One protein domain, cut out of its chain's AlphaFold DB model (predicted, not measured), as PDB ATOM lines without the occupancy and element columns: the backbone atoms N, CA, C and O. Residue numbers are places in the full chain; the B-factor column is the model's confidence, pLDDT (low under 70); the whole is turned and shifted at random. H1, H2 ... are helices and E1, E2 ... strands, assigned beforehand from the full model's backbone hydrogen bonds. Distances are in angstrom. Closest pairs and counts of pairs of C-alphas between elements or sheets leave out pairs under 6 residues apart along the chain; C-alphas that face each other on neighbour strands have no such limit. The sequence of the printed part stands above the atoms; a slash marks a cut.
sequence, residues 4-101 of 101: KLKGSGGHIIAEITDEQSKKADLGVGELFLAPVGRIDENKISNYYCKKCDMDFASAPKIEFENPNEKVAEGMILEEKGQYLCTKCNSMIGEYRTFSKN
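This is residues 4 to 101 of the 101 residues of an uncharacterized protein of Nitrosopumilus sp (UniProt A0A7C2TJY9). Two sheets form a loose, partial sandwich with crossed strands: the short strands E1 to E4 meet one end of a long, twisted sheet, E5 to E8, whose strands E7 and E8 run on well past them. The 98 printed residues hold one named helix and eight named strands, in the order E1 E2 H1 E3 E4 E5 E6 E7 E8, and the class is mostly strand. The first sheet has the order E1 E2 E3 E4; both sheets are antiparallel. The whole is compact, with a radius of gyration of the C-alphas of 13.5 A, yet elongated, spanning 42 by 27 by 23 A.

E1, residues 4 to 7, begins at C-alpha 4 (414.561, 226.178, 434.953). E2 is residues 10 to 14, H1 residues 18 to 24, E3 residues 44 to 49, E4 residues 54 to 56, E5 residues 61 to 65 and E6 residues 69 to 72. E7, residues 75 to 84, is 26.6 A long. E8, residues 91 to 100, is 27.4 A long and ends at C-alpha 100 (424.521, 213.867, 411.989).

In the hairpin E1 and E2, N 5 and O 12 are within hydrogen-bond range at 2.9 A; so are N 13 and O 46 across the neighbours E2 and E3, at 2.8 A, and N 56 and O 47 across the hairpin E3 and E4, at 2.8 A. The closest C-alphas of E1 and E8, Gly 7 and Gly 93, are 4.0 A apart. E5 and E6 lie on one side of E7, with N 63 and O 82 at 2.9 A and N 77 and O 69 at 2.8 A; E8 lies on the other side, with N 81 and O 95 at 3.0 A. E6, E7 and E8 form a meander, each strand the antiparallel neighbour of the one before. H1, with every O i to N i+4 pair within hydrogen-bond range, is on neither sheet, though only just not on the first, with 4 pairs of C-alphas within 10 A.

The C-alphas farthest apart, Met 54 and Glu 73, are 41.8 A apart. The printed part has no cut, and the link from H1 to E3, 19 residues, is long. Mean pLDDT of the printed part is 92.0; residue 101 is under 70.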
ATOM      1  N   LYS A   4     414.461 227.413 434.172       95.44
ATOM      2  CA  LYS A   4     414.561 226.178 434.953       95.44
ATOM      3  C   LYS A   4     414.635 224.974 434.021       95.44
ATOM      4  O   LYS A   4     413.682 224.705 433.299       95.44
ATOM      5  N   LEU A   5     415.730 224.227 434.101       95.44
ATOM      6  CA  LEU A   5     415.932 222.984 433.364       95.44
ATOM      7  C   LEU A   5     415.993 221.806 434.329       95.44
ATOM      8  O   LEU A   5     416.815 221.781 435.248       95.44
ATOM      9  N   LYS A   6     415.127 220.818 434.120       95.88
ATOM     10  CA  LYS A   6     415.062 219.616 434.947       95.88
ATOM     11  C   LYS A   6     416.076 218.571 434.512       95.88
ATOM     12  O   LYS A   6     416.262 218.311 433.323       95.88
ATOM     13  N   GLY A   7     416.690 217.943 435.507       94.19
ATOM     14  CA  GLY A   7     417.516 216.754 435.361       94.19
ATOM     15  C   GLY A   7     416.987 215.604 436.220       94.19
ATOM     16  O   GLY A   7     416.024 215.743 436.973       94.19
ATOM     17  N   SER A   8     417.624 214.442 436.108       92.56
ATOM     18  CA  SER A   8     417.243 213.218 436.822       92.56
ATOM     19  C   SER A   8     417.354 213.331 438.352       92.56
ATOM     20  O   SER A   8     416.591 212.692 439.078       92.56
ATOM     21  N   GLY A   9     418.276 214.155 438.853       94.31
ATOM     22  CA  GLY A   9     418.570 214.322 440.279       94.31
ATOM     23  C   GLY A   9     418.394 215.747 440.801       94.31
ATOM     24  O   GLY A   9     418.868 216.061 441.895       94.31
ATOM     25  N   GLY A  10     417.716 216.616 440.054       95.75
ATOM     26  CA  GLY A  10     417.471 217.991 440.466       95.75
ATOM     27  C   GLY A  10     417.082 218.897 439.307       95.75
ATOM     28  O   GLY A  10     416.466 218.465 438.335       95.75
ATOM     29  N   HIS A  11     417.423 220.173 439.423       96.62
ATOM     30  CA  HIS A  11     417.251 221.134 438.341       96.62
ATOM     31  C   HIS A  11     418.319 222.217 438.422       96.62
ATOM     32  O   HIS A  11     418.867 222.470 439.493       96.62
ATOM     33  N   ILE A  12     418.598 222.864 437.297       96.12
ATOM     34  CA  ILE A  12     419.437 224.061 437.247       96.12
ATOM     35  C   ILE A  12     418.596 225.244 436.794       96.12
ATOM     36  O   ILE A  12     417.583 225.078 436.109       96.12
ATOM     37  N   ILE A  13     419.033 226.435 437.163       95.75
ATOM     38  CA  ILE A  13     418.531 227.693 436.641       95.75
ATOM     39  C   ILE A  13     419.664 228.312 435.838       95.75
ATOM     40  O   ILE A  13     420.727 228.608 436.388       95.75
ATOM     41  N   ALA A  14     419.452 228.478 434.540       95.88
ATOM     42  CA  ALA A  14     420.486 228.984 433.656       95.88
ATOM     43  C   ALA A  14     419.923 229.887 432.567       95.88
ATOM     44  O   ALA A  14     418.776 229.743 432.146       95.88
ATOM     45  N   GLU A  15     420.746 230.808 432.087       95.38
ATOM     46  CA  GLU A  15     420.469 231.553 430.869       95.38
ATOM     47  C   GLU A  15     420.783 230.678 429.655       95.38
ATOM     48  O   GLU A  15     421.913 230.228 429.461       95.38
ATOM     49  N   ILE A  16     419.766 230.430 428.833       93.81
ATOM     50  CA  ILE A  16     419.881 229.620 427.621       93.81
ATOM     51  C   ILE A  16     419.445 230.415 426.397       93.81
ATOM     52  O   ILE A  16     418.671 231.367 426.498       93.81
ATOM     53  N   THR A  17     419.947 230.021 425.230       92.62
ATOM     54  CA  THR A  17     419.539 230.616 423.952       92.62
ATOM     55  C   THR A  17     418.166 230.106 423.511       92.62
ATOM     56  O   THR A  17     417.704 229.058 423.964       92.62
ATOM     57  N   ASP A  18     417.528 230.794 422.563       91.69
ATOM     58  CA  ASP A  18     416.260 230.335 421.975       91.69
ATOM     59  C   ASP A  18     416.379 228.939 421.347       91.69
ATOM     60  O   ASP A  18     415.445 228.141 421.399       91.69
ATOM     61  N   GLU A  19     417.538 228.618 420.769       91.25
ATOM     62  CA  GLU A  19     417.803 227.296 420.200       91.25
ATOM     63  C   GLU A  19     417.886 226.220 421.290       91.25
ATOM     64  O   GLU A  19     417.289 225.152 421.158       91.25
ATOM     65  N   GLN A  20     418.577 226.516 422.393       92.50
ATOM     66  CA  GLN A  20     418.641 225.638 423.559       92.50
ATOM     67  C   GLN A  20     417.265 225.457 424.203       92.50
ATOM     68  O   GLN A  20     416.906 224.339 424.552       92.50
ATOM     69  N   SER A  21     416.470 226.523 424.302       91.56
ATOM     70  CA  SER A  21     415.104 226.479 424.830       91.56
ATOM     71  C   SER A  21     414.203 225.555 424.004       91.56
ATOM     72  O   SER A  21     413.544 224.677 424.554       91.56
ATOM     73  N   LYS A  22     414.262 225.661 422.667       92.25
ATOM     74  CA  LYS A  22     413.538 224.757 421.756       92.25
ATOM     75  C   LYS A  22     413.969 223.299 421.896       92.25
ATOM     76  O   LYS A  22     413.133 222.417 421.771       92.25
ATOM     77  N   LYS A  23     415.260 223.039 422.131       92.19
ATOM     78  CA  LYS A  23     415.762 221.680 422.390       92.19
ATOM     79  C   LYS A  23     415.295 221.161 423.750       92.19
ATOM     80  O   LYS A  23     414.970 219.986 423.861       92.19
ATOM     81  N   ALA A  24     415.269 222.025 424.766       92.06
ATOM     82  CA  ALA A  24     414.848 221.694 426.124       92.06
ATOM     83  C   ALA A  24     413.378 221.271 426.210       92.06
ATOM     84  O   ALA A  24     413.030 220.460 427.070       92.06
ATOM     85  N   ASP A  25     412.529 221.847 425.358       93.56
ATOM     86  CA  ASP A  25     411.100 221.570 425.321       93.56
ATOM     87  C   ASP A  25     410.803 220.254 424.594       93.56
ATOM     88  O   ASP A  25     410.946 220.129 423.379       93.56
ATOM     89  N   LEU A  26     410.355 219.264 425.363       89.62
ATOM     90  CA  LEU A  26     409.910 217.969 424.844       89.62
ATOM     91  C   LEU A  26     408.388 217.916 424.611       89.62
ATOM     92  O   LEU A  26     407.839 216.838 424.395       89.62
ATOM     93  N   GLY A  27     407.686 219.051 424.690       89.12
ATOM     94  CA  GLY A  27     406.238 219.151 424.487       89.12
ATOM     95  C   GLY A  27     405.397 218.695 425.682       89.12
ATOM     96  O   GLY A  27     404.191 218.505 425.550       89.12
ATOM     97  N   VAL A  28     406.016 218.514 426.852       89.88
ATOM     98  CA  VAL A  28     405.349 218.070 428.095       89.88
ATOM     99  C   VAL A  28     405.141 219.206 429.104       89.88
ATOM    100  O   VAL A  28     404.778 218.961 430.251       89.88
ATOM    101  N   GLY A  29     405.383 220.454 428.686       87.50
ATOM    102  CA  GLY A  29     405.236 221.657 429.515       87.50
ATOM    103  C   GLY A  29     406.408 221.930 430.462       87.50
ATOM    104  O   GLY A  29     406.393 222.929 431.179       87.50
ATOM    105  N   GLU A  30     407.432 221.076 430.462       91.88
ATOM    106  CA  GLU A  30     408.652 221.247 431.248       91.88
ATOM    107  C   GLU A  30     409.889 221.179 430.356       91.88
ATOM    108  O   GLU A  30     409.907 220.474 429.346       91.88
ATOM    109  N   LEU A  31     410.932 221.902 430.762       94.25
ATOM    110  CA  LEU A  31     412.186 221.987 430.028       94.25
ATOM    111  C   LEU A  31     413.233 221.074 430.664       94.25
ATOM    112  O   LEU A  31     413.419 221.076 431.884       94.25
ATOM    113  N   PHE A  32     413.934 220.309 429.834       94.44
ATOM    114  CA  PHE A  32     414.888 219.295 430.274       94.44
ATOM    115  C   PHE A  32     416.313 219.644 429.877       94.44
ATOM    116  O   PHE A  32     416.563 220.196 428.815       94.44
ATOM    117  N   LEU A  33     417.257 219.257 430.728       93.31
ATOM    118  CA  LEU A  33     418.693 219.431 430.506       93.31
ATOM    119  C   LEU A  33     419.255 218.492 429.428       93.31
ATOM    120  O   LEU A  33     420.141 218.876 428.668       93.31
ATOM    121  N   ALA A  34     418.714 217.274 429.346       91.81
ATOM    122  CA  ALA A  34     419.219 216.211 428.480       91.81
ATOM    123  C   ALA A  34     419.390 216.593 426.995       91.81
ATOM    124  O   ALA A  34     420.471 216.344 426.454       91.81
ATOM    125  N   PRO A  35     418.393 217.211 426.334       91.06
ATOM    126  CA  PRO A  35     418.486 217.563 424.914       91.06
ATOM    127  C   PRO A  35     419.199 218.900 424.633       91.06
ATOM    128  O   PRO A  35     419.455 219.220 423.474       91.06
ATOM    129  N   VAL A  36     419.509 219.701 425.659       92.31
ATOM    130  CA  VAL A  36     420.025 221.074 425.487       92.31
ATOM    131  C   VAL A  36     421.493 221.106 425.073       92.31
ATOM    132  O   VAL A  36     421.907 222.010 424.344       92.31
ATOM    133  N   GLY A  37     422.269 220.124 425.529       90.44
ATOM    134  CA  GLY A  37     423.725 220.122 425.412       90.44
ATOM    135  C   GLY A  37     424.417 220.790 426.607       90.44
ATOM    136  O   GLY A  37     423.814 221.006 427.666       90.44
ATOM    137  N   ARG A  38     425.705 221.112 426.441       92.62
ATOM    138  CA  ARG A  38     426.502 221.779 427.476       92.62
ATOM    139  C   ARG A  38     426.050 223.222 427.663       92.62
ATOM    140  O   ARG A  38     425.963 223.989 426.704       92.62
ATOM    141  N   ILE A  39     425.818 223.603 428.911       93.50
ATOM    142  CA  ILE A  39     425.577 224.981 429.326       93.50
ATOM    143  C   ILE A  39     426.811 225.445 430.088       93.50
ATOM    144  O   ILE A  39     427.268 224.758 430.998       93.50
ATOM    145  N   ASP A  40     427.352 226.598 429.704       91.81
ATOM    146  CA  ASP A  40     428.506 227.185 430.382       91.81
ATOM    147  C   ASP A  40     428.185 227.467 431.852       91.81
ATOM    148  O   ASP A  40     427.143 228.050 432.155       91.81
ATOM    149  N   GLU A  41     429.108 227.140 432.756       91.69
ATOM    150  CA  GLU A  41     428.953 227.370 434.202       91.69
ATOM    151  C   GLU A  41     428.597 228.831 434.519       91.69
ATOM    152  O   GLU A  41     427.754 229.092 435.370       91.69
ATOM    153  N   ASN A  42     429.151 229.783 433.761       92.62
ATOM    154  CA  ASN A  42     428.884 231.218 433.913       92.62
ATOM    155  C   ASN A  42     427.433 231.621 433.603       92.62
ATOM    156  O   ASN A  42     426.988 232.680 434.035       92.62
ATOM    157  N   LYS A  43     426.703 230.808 432.834       94.19
ATOM    158  CA  LYS A  43     425.284 231.031 432.531       94.19
ATOM    159  C   LYS A  43     424.371 230.403 433.580       94.19
ATOM    160  O   LYS A  43     423.172 230.670 433.563       94.19
ATOM    161  N   ILE A  44     424.901 229.565 434.471       95.00
ATOM    162  CA  ILE A  44     424.135 228.893 435.517       95.00
ATOM    163  C   ILE A  44     424.134 229.775 436.764       95.00
ATOM    164  O   ILE A  44     425.168 230.004 437.383       95.00
ATOM    165  N   SER A  45     422.957 230.257 437.154       94.44
ATOM    166  CA  SER A  45     422.799 231.115 438.332       94.44
ATOM    167  C   SER A  45     422.769 230.306 439.627       94.44
ATOM    168  O   SER A  45     423.367 230.692 440.627       94.44
ATOM    169  N   ASN A  46     422.055 229.181 439.618       95.81
ATOM    170  CA  ASN A  46     421.915 228.292 440.763       95.81
ATOM    171  C   ASN A  46     421.454 226.899 440.328       95.81
ATOM    172  O   ASN A  46     420.915 226.711 439.234       95.81
ATOM    173  N   TYR A  47     421.627 225.911 441.202       96.69
ATOM    174  CA  TYR A  47     421.056 224.578 441.025       96.69
ATOM    175  C   TYR A  47     420.448 224.043 442.315       96.69
ATOM    176  O   TYR A  47     420.870 224.384 443.415       96.69
ATOM    177  N   TYR A  48     419.490 223.141 442.164       97.25
ATOM    178  CA  TYR A  48     418.903 222.365 443.244       97.25
ATOM    179  C   TYR A  48     419.354 220.912 443.136       97.25
ATOM    180  O   TYR A  48     419.274 220.301 442.065       97.25
ATOM    181  N   CYS A  49     419.778 220.332 444.258       97.06
ATOM    182  CA  CYS A  49     420.117 218.918 444.348       97.06
ATOM    183  C   CYS A  49     419.061 218.157 445.145       97.06
ATOM    184  O   CYS A  49     418.948 218.345 446.353       97.06
ATOM    185  N   LYS A  50     418.381 217.200 444.503       95.50
ATOM    186  CA  LYS A  50     417.364 216.350 445.145       95.50
ATOM    187  C   LYS A  50     417.930 215.498 446.281       95.50
ATOM    188  O   LYS A  50     417.236 215.218 447.246       95.50
ATOM    189  N   LYS A  51     419.192 215.072 446.178       95.69
ATOM    190  CA  LYS A  51     419.836 214.232 447.201       95.69
ATOM    191  C   LYS A  51     420.286 215.019 448.432       95.69
ATOM    192  O   LYS A  51     420.336 214.455 449.518       95.69
ATOM    193  N   CYS A  52     420.626 216.297 448.267       94.56
ATOM    194  CA  CYS A  52     420.888 217.195 449.394       94.56
ATOM    195  C   CYS A  52     419.626 217.893 449.905       94.56
ATOM    196  O   CYS A  52     419.694 218.491 450.973       94.56
ATOM    197  N   ASP A  53     418.547 217.848 449.120       95.81
ATOM    198  CA  ASP A  53     417.320 218.619 449.302       95.81
ATOM    199  C   ASP A  53     417.607 220.107 449.570       95.81
ATOM    200  O   ASP A  53     417.170 220.696 450.555       95.81
ATOM    201  N   MET A  54     418.469 220.689 448.729       95.62
ATOM    202  CA  MET A  54     419.046 222.015 448.955       95.62
ATOM    203  C   MET A  54     419.361 222.727 447.638       95.62
ATOM    204  O   MET A  54     419.814 222.101 446.672       95.62
ATOM    205  N   ASP A  55     419.162 224.044 447.647       95.62
ATOM    206  CA  ASP A  55     419.555 224.977 446.594       95.62
ATOM    207  C   ASP A  55     420.968 225.524 446.822       95.62
ATOM    208  O   ASP A  55     421.376 225.836 447.942       95.62
ATOM    209  N   PHE A  56     421.710 225.681 445.732       95.50
ATOM    210  CA  PHE A  56     423.076 226.183 445.709       95.50
ATOM    211  C   PHE A  56     423.156 227.366 444.752       95.50
ATOM    212  O   PHE A  56     422.867 227.219 443.568       95.50
ATOM    213  N   ALA A  57     423.587 228.526 445.249       93.88
ATOM    214  CA  ALA A  57     423.731 229.764 444.477       93.88
ATOM    215  C   ALA A  57     425.010 229.811 443.612       93.88
ATOM    216  O   ALA A  57     425.620 230.861 443.441       93.88
ATOM    217  N   SER A  58     425.460 228.657 443.127       92.69
ATOM    218  CA  SER A  58     426.630 228.509 442.262       92.69
ATOM    219  C   SER A  58     426.301 227.554 441.122       92.69
ATOM    220  O   SER A  58     425.264 226.893 441.151       92.69
ATOM    221  N   ALA A  59     427.192 227.420 440.143       94.38
ATOM    222  CA  ALA A  59     427.081 226.359 439.149       94.38
ATOM    223  C   ALA A  59     427.370 224.976 439.782       94.38
ATOM    224  O   ALA A  59     428.168 224.881 440.727       94.38
ATOM    225  N   PRO A  60     426.715 223.899 439.312       94.94
ATOM    226  CA  PRO A  60     427.123 222.532 439.618       94.94
ATOM    227  C   PRO A  60     428.434 222.209 438.891       94.94
ATOM    228  O   PRO A  60     428.752 222.819 437.875       94.94
ATOM    229  N   LYS A  61     429.171 221.205 439.370       95.31
ATOM    230  CA  LYS A  61     430.380 220.729 438.690       95.31
ATOM    231  C   LYS A  61     429.985 220.067 437.371       95.31
ATOM    232  O   LYS A  61     429.157 219.161 437.385       95.31
ATOM    233  N   ILE A  62     430.581 220.475 436.257       94.44
ATOM    234  CA  ILE A  62     430.316 219.866 434.947       94.44
ATOM    235  C   ILE A  62     431.456 218.912 434.594       94.44
ATOM    236  O   ILE A  62     432.618 219.309 434.566       94.44
ATOM    237  N   GLU A  63     431.124 217.656 434.312       94.50
ATOM    238  CA  GLU A  63     432.057 216.669 433.763       94.50
ATOM    239  C   GLU A  63     431.561 216.243 432.385       94.50
ATOM    240  O   GLU A  63     430.386 215.927 432.223       94.50
ATOM    241  N   PHE A  64     432.428 216.264 431.378       93.62
ATOM    242  CA  PHE A  64     432.061 215.906 430.011       93.62
ATOM    243  C   PHE A  64     433.179 215.141 429.316       93.62
ATOM    244  O   PHE A  64     434.351 215.235 429.679       93.62
ATOM    245  N   GLU A  65     432.788 214.370 428.313       92.38
ATOM    246  CA  GLU A  65     433.666 213.532 427.509       92.38
ATOM    247  C   GLU A  65     433.186 213.549 426.053       92.38
ATOM    248  O   GLU A  65     431.984 213.619 425.774       92.38
ATOM    249  N   ASN A  66     434.139 213.476 425.120       90.31
ATOM    250  CA  ASN A  66     433.893 213.515 423.679       90.31
ATOM    251  C   ASN A  66     434.161 212.137 423.056       90.31
ATOM    252  O   ASN A  66     435.245 211.911 422.507       90.31
ATOM    253  N   PRO A  67     433.215 211.185 423.162       86.69
ATOM    254  CA  PRO A  67     433.442 209.819 422.704       86.69
ATOM    255  C   PRO A  67     433.578 209.718 421.180       86.69
ATOM    256  O   PRO A  67     434.268 208.821 420.708       86.69
ATOM    257  N   ASN A  68     432.963 210.629 420.410       85.62
ATOM    258  CA  ASN A  68     432.936 210.585 418.940       85.62
ATOM    259  C   ASN A  68     432.503 209.207 418.399       85.62
ATOM    260  O   ASN A  68     433.005 208.719 417.384       85.62
ATOM    261  N   GLU A  69     431.571 208.558 419.098       83.62
ATOM    262  CA  GLU A  69     431.167 207.180 418.828       83.62
ATOM    263  C   GLU A  69     429.937 207.140 417.919       83.62
ATOM    264  O   GLU A  69     428.976 207.891 418.105       83.62
ATOM    265  N   LYS A  70     429.939 206.235 416.936       85.44
ATOM    266  CA  LYS A  70     428.768 205.977 416.090       85.44
ATOM    267  C   LYS A  70     427.733 205.189 416.886       85.44
ATOM    268  O   LYS A  70     427.891 203.990 417.089       85.44
ATOM    269  N   VAL A  71     426.667 205.869 417.298       85.75
ATOM    270  CA  VAL A  71     425.568 205.267 418.072       85.75
ATOM    271  C   VAL A  71     424.449 204.724 417.184       85.75
ATOM    272  O   VAL A  71     423.721 203.826 417.598       85.75
ATOM    273  N   ALA A  72     424.309 205.251 415.964       83.31
ATOM    274  CA  ALA A  72     423.387 204.751 414.947       83.31
ATOM    275  C   ALA A  72     423.883 205.113 413.536       83.31
ATOM    276  O   ALA A  72     424.829 205.889 413.370       83.31
ATOM    277  N   GLU A  73     423.244 204.557 412.506       81.88
ATOM    278  CA  GLU A  73     423.548 204.885 411.110       81.88
ATOM    279  C   GLU A  73     423.309 206.387 410.857       81.88
ATOM    280  O   GLU A  73     422.198 206.889 411.027       81.88
ATOM    281  N   GLY A  74     424.377 207.125 410.535       80.94
ATOM    282  CA  GLY A  74     424.339 208.583 410.354       80.94
ATOM    283  C   GLY A  74     424.272 209.417 411.644       80.94
ATOM    284  O   GLY A  74     424.061 210.624 411.557       80.94
ATOM    285  N   MET A  75     424.449 208.826 412.836       83.62
ATOM    286  CA  MET A  75     424.421 209.547 414.118       83.62
ATOM    287  C   MET A  75     425.664 209.252 414.964       83.62
ATOM    288  O   MET A  75     425.942 208.104 415.320       83.62
ATOM    289  N   ILE A  76     426.383 210.311 415.327       88.31
ATOM    290  CA  ILE A  76     427.580 210.265 416.167       88.31
ATOM    291  C   ILE A  76     427.269 210.953 417.493       88.31
ATOM    292  O   ILE A  76     426.759 212.073 417.510       88.31
ATOM    293  N   LEU A  77     427.580 210.293 418.607       89.06
ATOM    294  CA  LEU A  77     427.622 210.932 419.915       89.06
ATOM    295  C   LEU A  77     428.923 211.730 420.006       89.06
ATOM    296  O   LEU A  77     429.995 211.173 420.241       89.06
ATOM    297  N   GLU A  78     428.823 213.032 419.771       89.50
ATOM    298  CA  GLU A  78     429.972 213.937 419.744       89.50
ATOM    299  C   GLU A  78     430.440 214.267 421.163       89.50
ATOM    300  O   GLU A  78     431.631 214.225 421.471       89.50
ATOM    301  N   GLU A  79     429.486 214.541 422.050       92.25
ATOM    302  CA  GLU A  79     429.751 214.890 423.439       92.25
ATOM    303  C   GLU A  79     428.655 214.330 424.341       92.25
ATOM    304  O   GLU A  79     427.467 214.358 424.013       92.25
ATOM    305  N   LYS A  80     429.048 213.852 425.516       93.19
ATOM    306  CA  LYS A  80     428.130 213.602 426.624       93.19
ATOM    307  C   LYS A  80     428.715 214.236 427.875       93.19
ATOM    308  O   LYS A  80     429.929 214.238 428.062       93.19
ATOM    309  N   GLY A  81     427.860 214.740 428.746       94.25
ATOM    310  CA  GLY A  81     428.316 215.270 430.020       94.25
ATOM    311  C   GLY A  81     427.258 215.204 431.100       94.25
ATOM    312  O   GLY A  81     426.101 214.854 430.866       94.25
ATOM    313  N   GLN A  82     427.692 215.483 432.318       95.25
ATOM    314  CA  GLN A  82     426.938 215.324 433.544       95.25
ATOM    315  C   GLN A  82     427.168 216.537 434.438       95.25
ATOM    316  O   GLN A  82     428.287 217.011 434.614       95.25
ATOM    317  N   TYR A  83     426.082 217.024 435.024       95.56
ATOM    318  CA  TYR A  83     426.088 218.072 436.033       95.56
ATOM    319  C   TYR A  83     426.039 217.392 437.396       95.56
ATOM    320  O   TYR A  83     425.082 216.678 437.701       95.56
ATOM    321  N   LEU A  84     427.059 217.595 438.217       96.19
ATOM    322  CA  LEU A  84     427.239 216.971 439.521       96.19
ATOM    323  C   LEU A  84     427.118 218.013 440.635       96.19
ATOM    324  O   LEU A  84     427.621 219.132 440.545       96.19
ATOM    325  N   CYS A  85     426.477 217.632 441.735       96.12
ATOM    326  CA  CYS A  85     426.424 218.460 442.933       96.12
ATOM    327  C   CYS A  85     427.834 218.667 443.499       96.12
ATOM    328  O   CYS A  85     428.540 217.694 443.761       96.12
ATOM    329  N   THR A  86     428.215 219.911 443.783       94.62
ATOM    330  CA  THR A  86     429.535 220.240 444.351       94.62
ATOM    331  C   THR A  86     429.709 219.750 445.794       94.62
ATOM    332  O   THR A  86     430.832 219.555 446.245       94.62
ATOM    333  N   LYS A  87     428.605 219.511 446.518       94.75
ATOM    334  CA  LYS A  87     428.610 219.059 447.919       94.75
ATOM    335  C   LYS A  87     428.662 217.540 448.082       94.75
ATOM    336  O   LYS A  87     429.298 217.047 449.006       94.75
ATOM    337  N   CYS A  88     427.928 216.796 447.254       94.81
ATOM    338  CA  CYS A  88     427.735 215.347 447.423       94.81
ATOM    339  C   CYS A  88     428.075 214.521 446.177       94.81
ATOM    340  O   CYS A  88     427.764 213.329 446.143       94.81
ATOM    341  N   ASN A  89     428.619 215.160 445.135       94.94
ATOM    342  CA  ASN A  89     428.996 214.560 443.851       94.94
ATOM    343  C   ASN A  89     427.882 213.760 443.163       94.94
ATOM    344  O   ASN A  89     428.136 212.939 442.289       94.94
ATOM    345  N   SER A  90     426.629 213.977 443.556       95.12
ATOM    346  CA  SER A  90     425.499 213.262 442.974       95.12
ATOM    347  C   SER A  90     425.042 213.953 441.697       95.12
ATOM    348  O   SER A  90     425.040 215.182 441.623       95.12
ATOM    349  N   MET A  91     424.645 213.161 440.704       95.12
ATOM    350  CA  MET A  91     424.183 213.658 439.412       95.12
ATOM    351  C   MET A  91     422.896 214.475 439.563       95.12
ATOM    352  O   MET A  91     421.906 213.990 440.102       95.12
ATOM    353  N   ILE A  92     422.923 215.712 439.074       95.56
ATOM    354  CA  ILE A  92     421.772 216.609 438.928       95.56
ATOM    355  C   ILE A  92     421.058 216.315 437.610       95.56
ATOM    356  O   ILE A  92     419.833 216.218 437.573       95.56
ATOM    357  N   GLY A  93     421.828 216.127 436.542       95.00
ATOM    358  CA  GLY A  93     421.340 215.736 435.228       95.00
ATOM    359  C   GLY A  93     422.490 215.387 434.294       95.00
ATOM    360  O   GLY A  93     423.648 215.672 434.593       95.00
ATOM    361  N   GLU A  94     422.162 214.786 433.161       94.69
ATOM    362  CA  GLU A  94     423.095 214.519 432.067       94.69
ATOM    363  C   GLU A  94     422.626 215.235 430.801       94.69
ATOM    364  O   GLU A  94     421.451 215.586 430.699       94.69
ATOM    365  N   TYR A  95     423.537 215.442 429.856       93.56
ATOM    366  CA  TYR A  95     423.252 215.947 428.520       93.56
ATOM    367  C   TYR A  95     424.006 215.134 427.472       93.56
ATOM    368  O   TYR A  95     425.056 214.546 427.750       93.56
ATOM    369  N   ARG A  96     423.464 215.102 426.254       90.69
ATOM    370  CA  ARG A  96     424.087 214.429 425.111       90.69
ATOM    371  C   ARG A  96     423.948 215.289 423.866       90.69
ATOM    372  O   ARG A  96     422.860 215.772 423.567       90.69
ATOM    373  N   THR A  97     425.045 215.437 423.140       89.44
ATOM    374  CA  THR A  97     425.115 216.152 421.871       89.44
ATOM    375  C   THR A  97     425.355 215.138 420.766       89.44
ATOM    376  O   THR A  97     426.356 214.417 420.768       89.44
ATOM    377  N   PHE A  98     424.418 215.082 419.823       87.56
ATOM    378  CA  PHE A  98     424.499 214.208 418.663       87.56
ATOM    379  C   PHE A  98     424.746 215.036 417.410       87.56
ATOM    380  O   PHE A  98     424.042 216.019 417.169       87.56
ATOM    381  N   SER A  99     425.684 214.576 416.595       83.88
ATOM    382  CA  SER A  99     425.981 215.140 415.282       83.88
ATOM    383  C   SER A  99     425.553 214.150 414.204       83.88
ATOM    384  O   SER A  99     425.780 212.941 414.315       83.88
ATOM    385  N   LYS A 100     424.865 214.658 413.174       76.06
ATOM    386  CA  LYS A 100     424.521 213.867 411.989       76.06
ATOM    387  C   LYS A 100     425.713 213.875 411.041       76.06
ATOM    388  O   LYS A 100     426.228 214.950 410.741       76.06
ATOM    389  N   ASN A 101     426.140 212.690 410.617       57.06
ATOM    390  CA  ASN A 101     427.218 212.501 409.644       57.06
ATOM    391  C   ASN A 101     426.664 212.267 408.240       57.06
ATOM    392  O   ASN A 101     425.548 211.714 408.141       57.06
TER     393      ASN A 101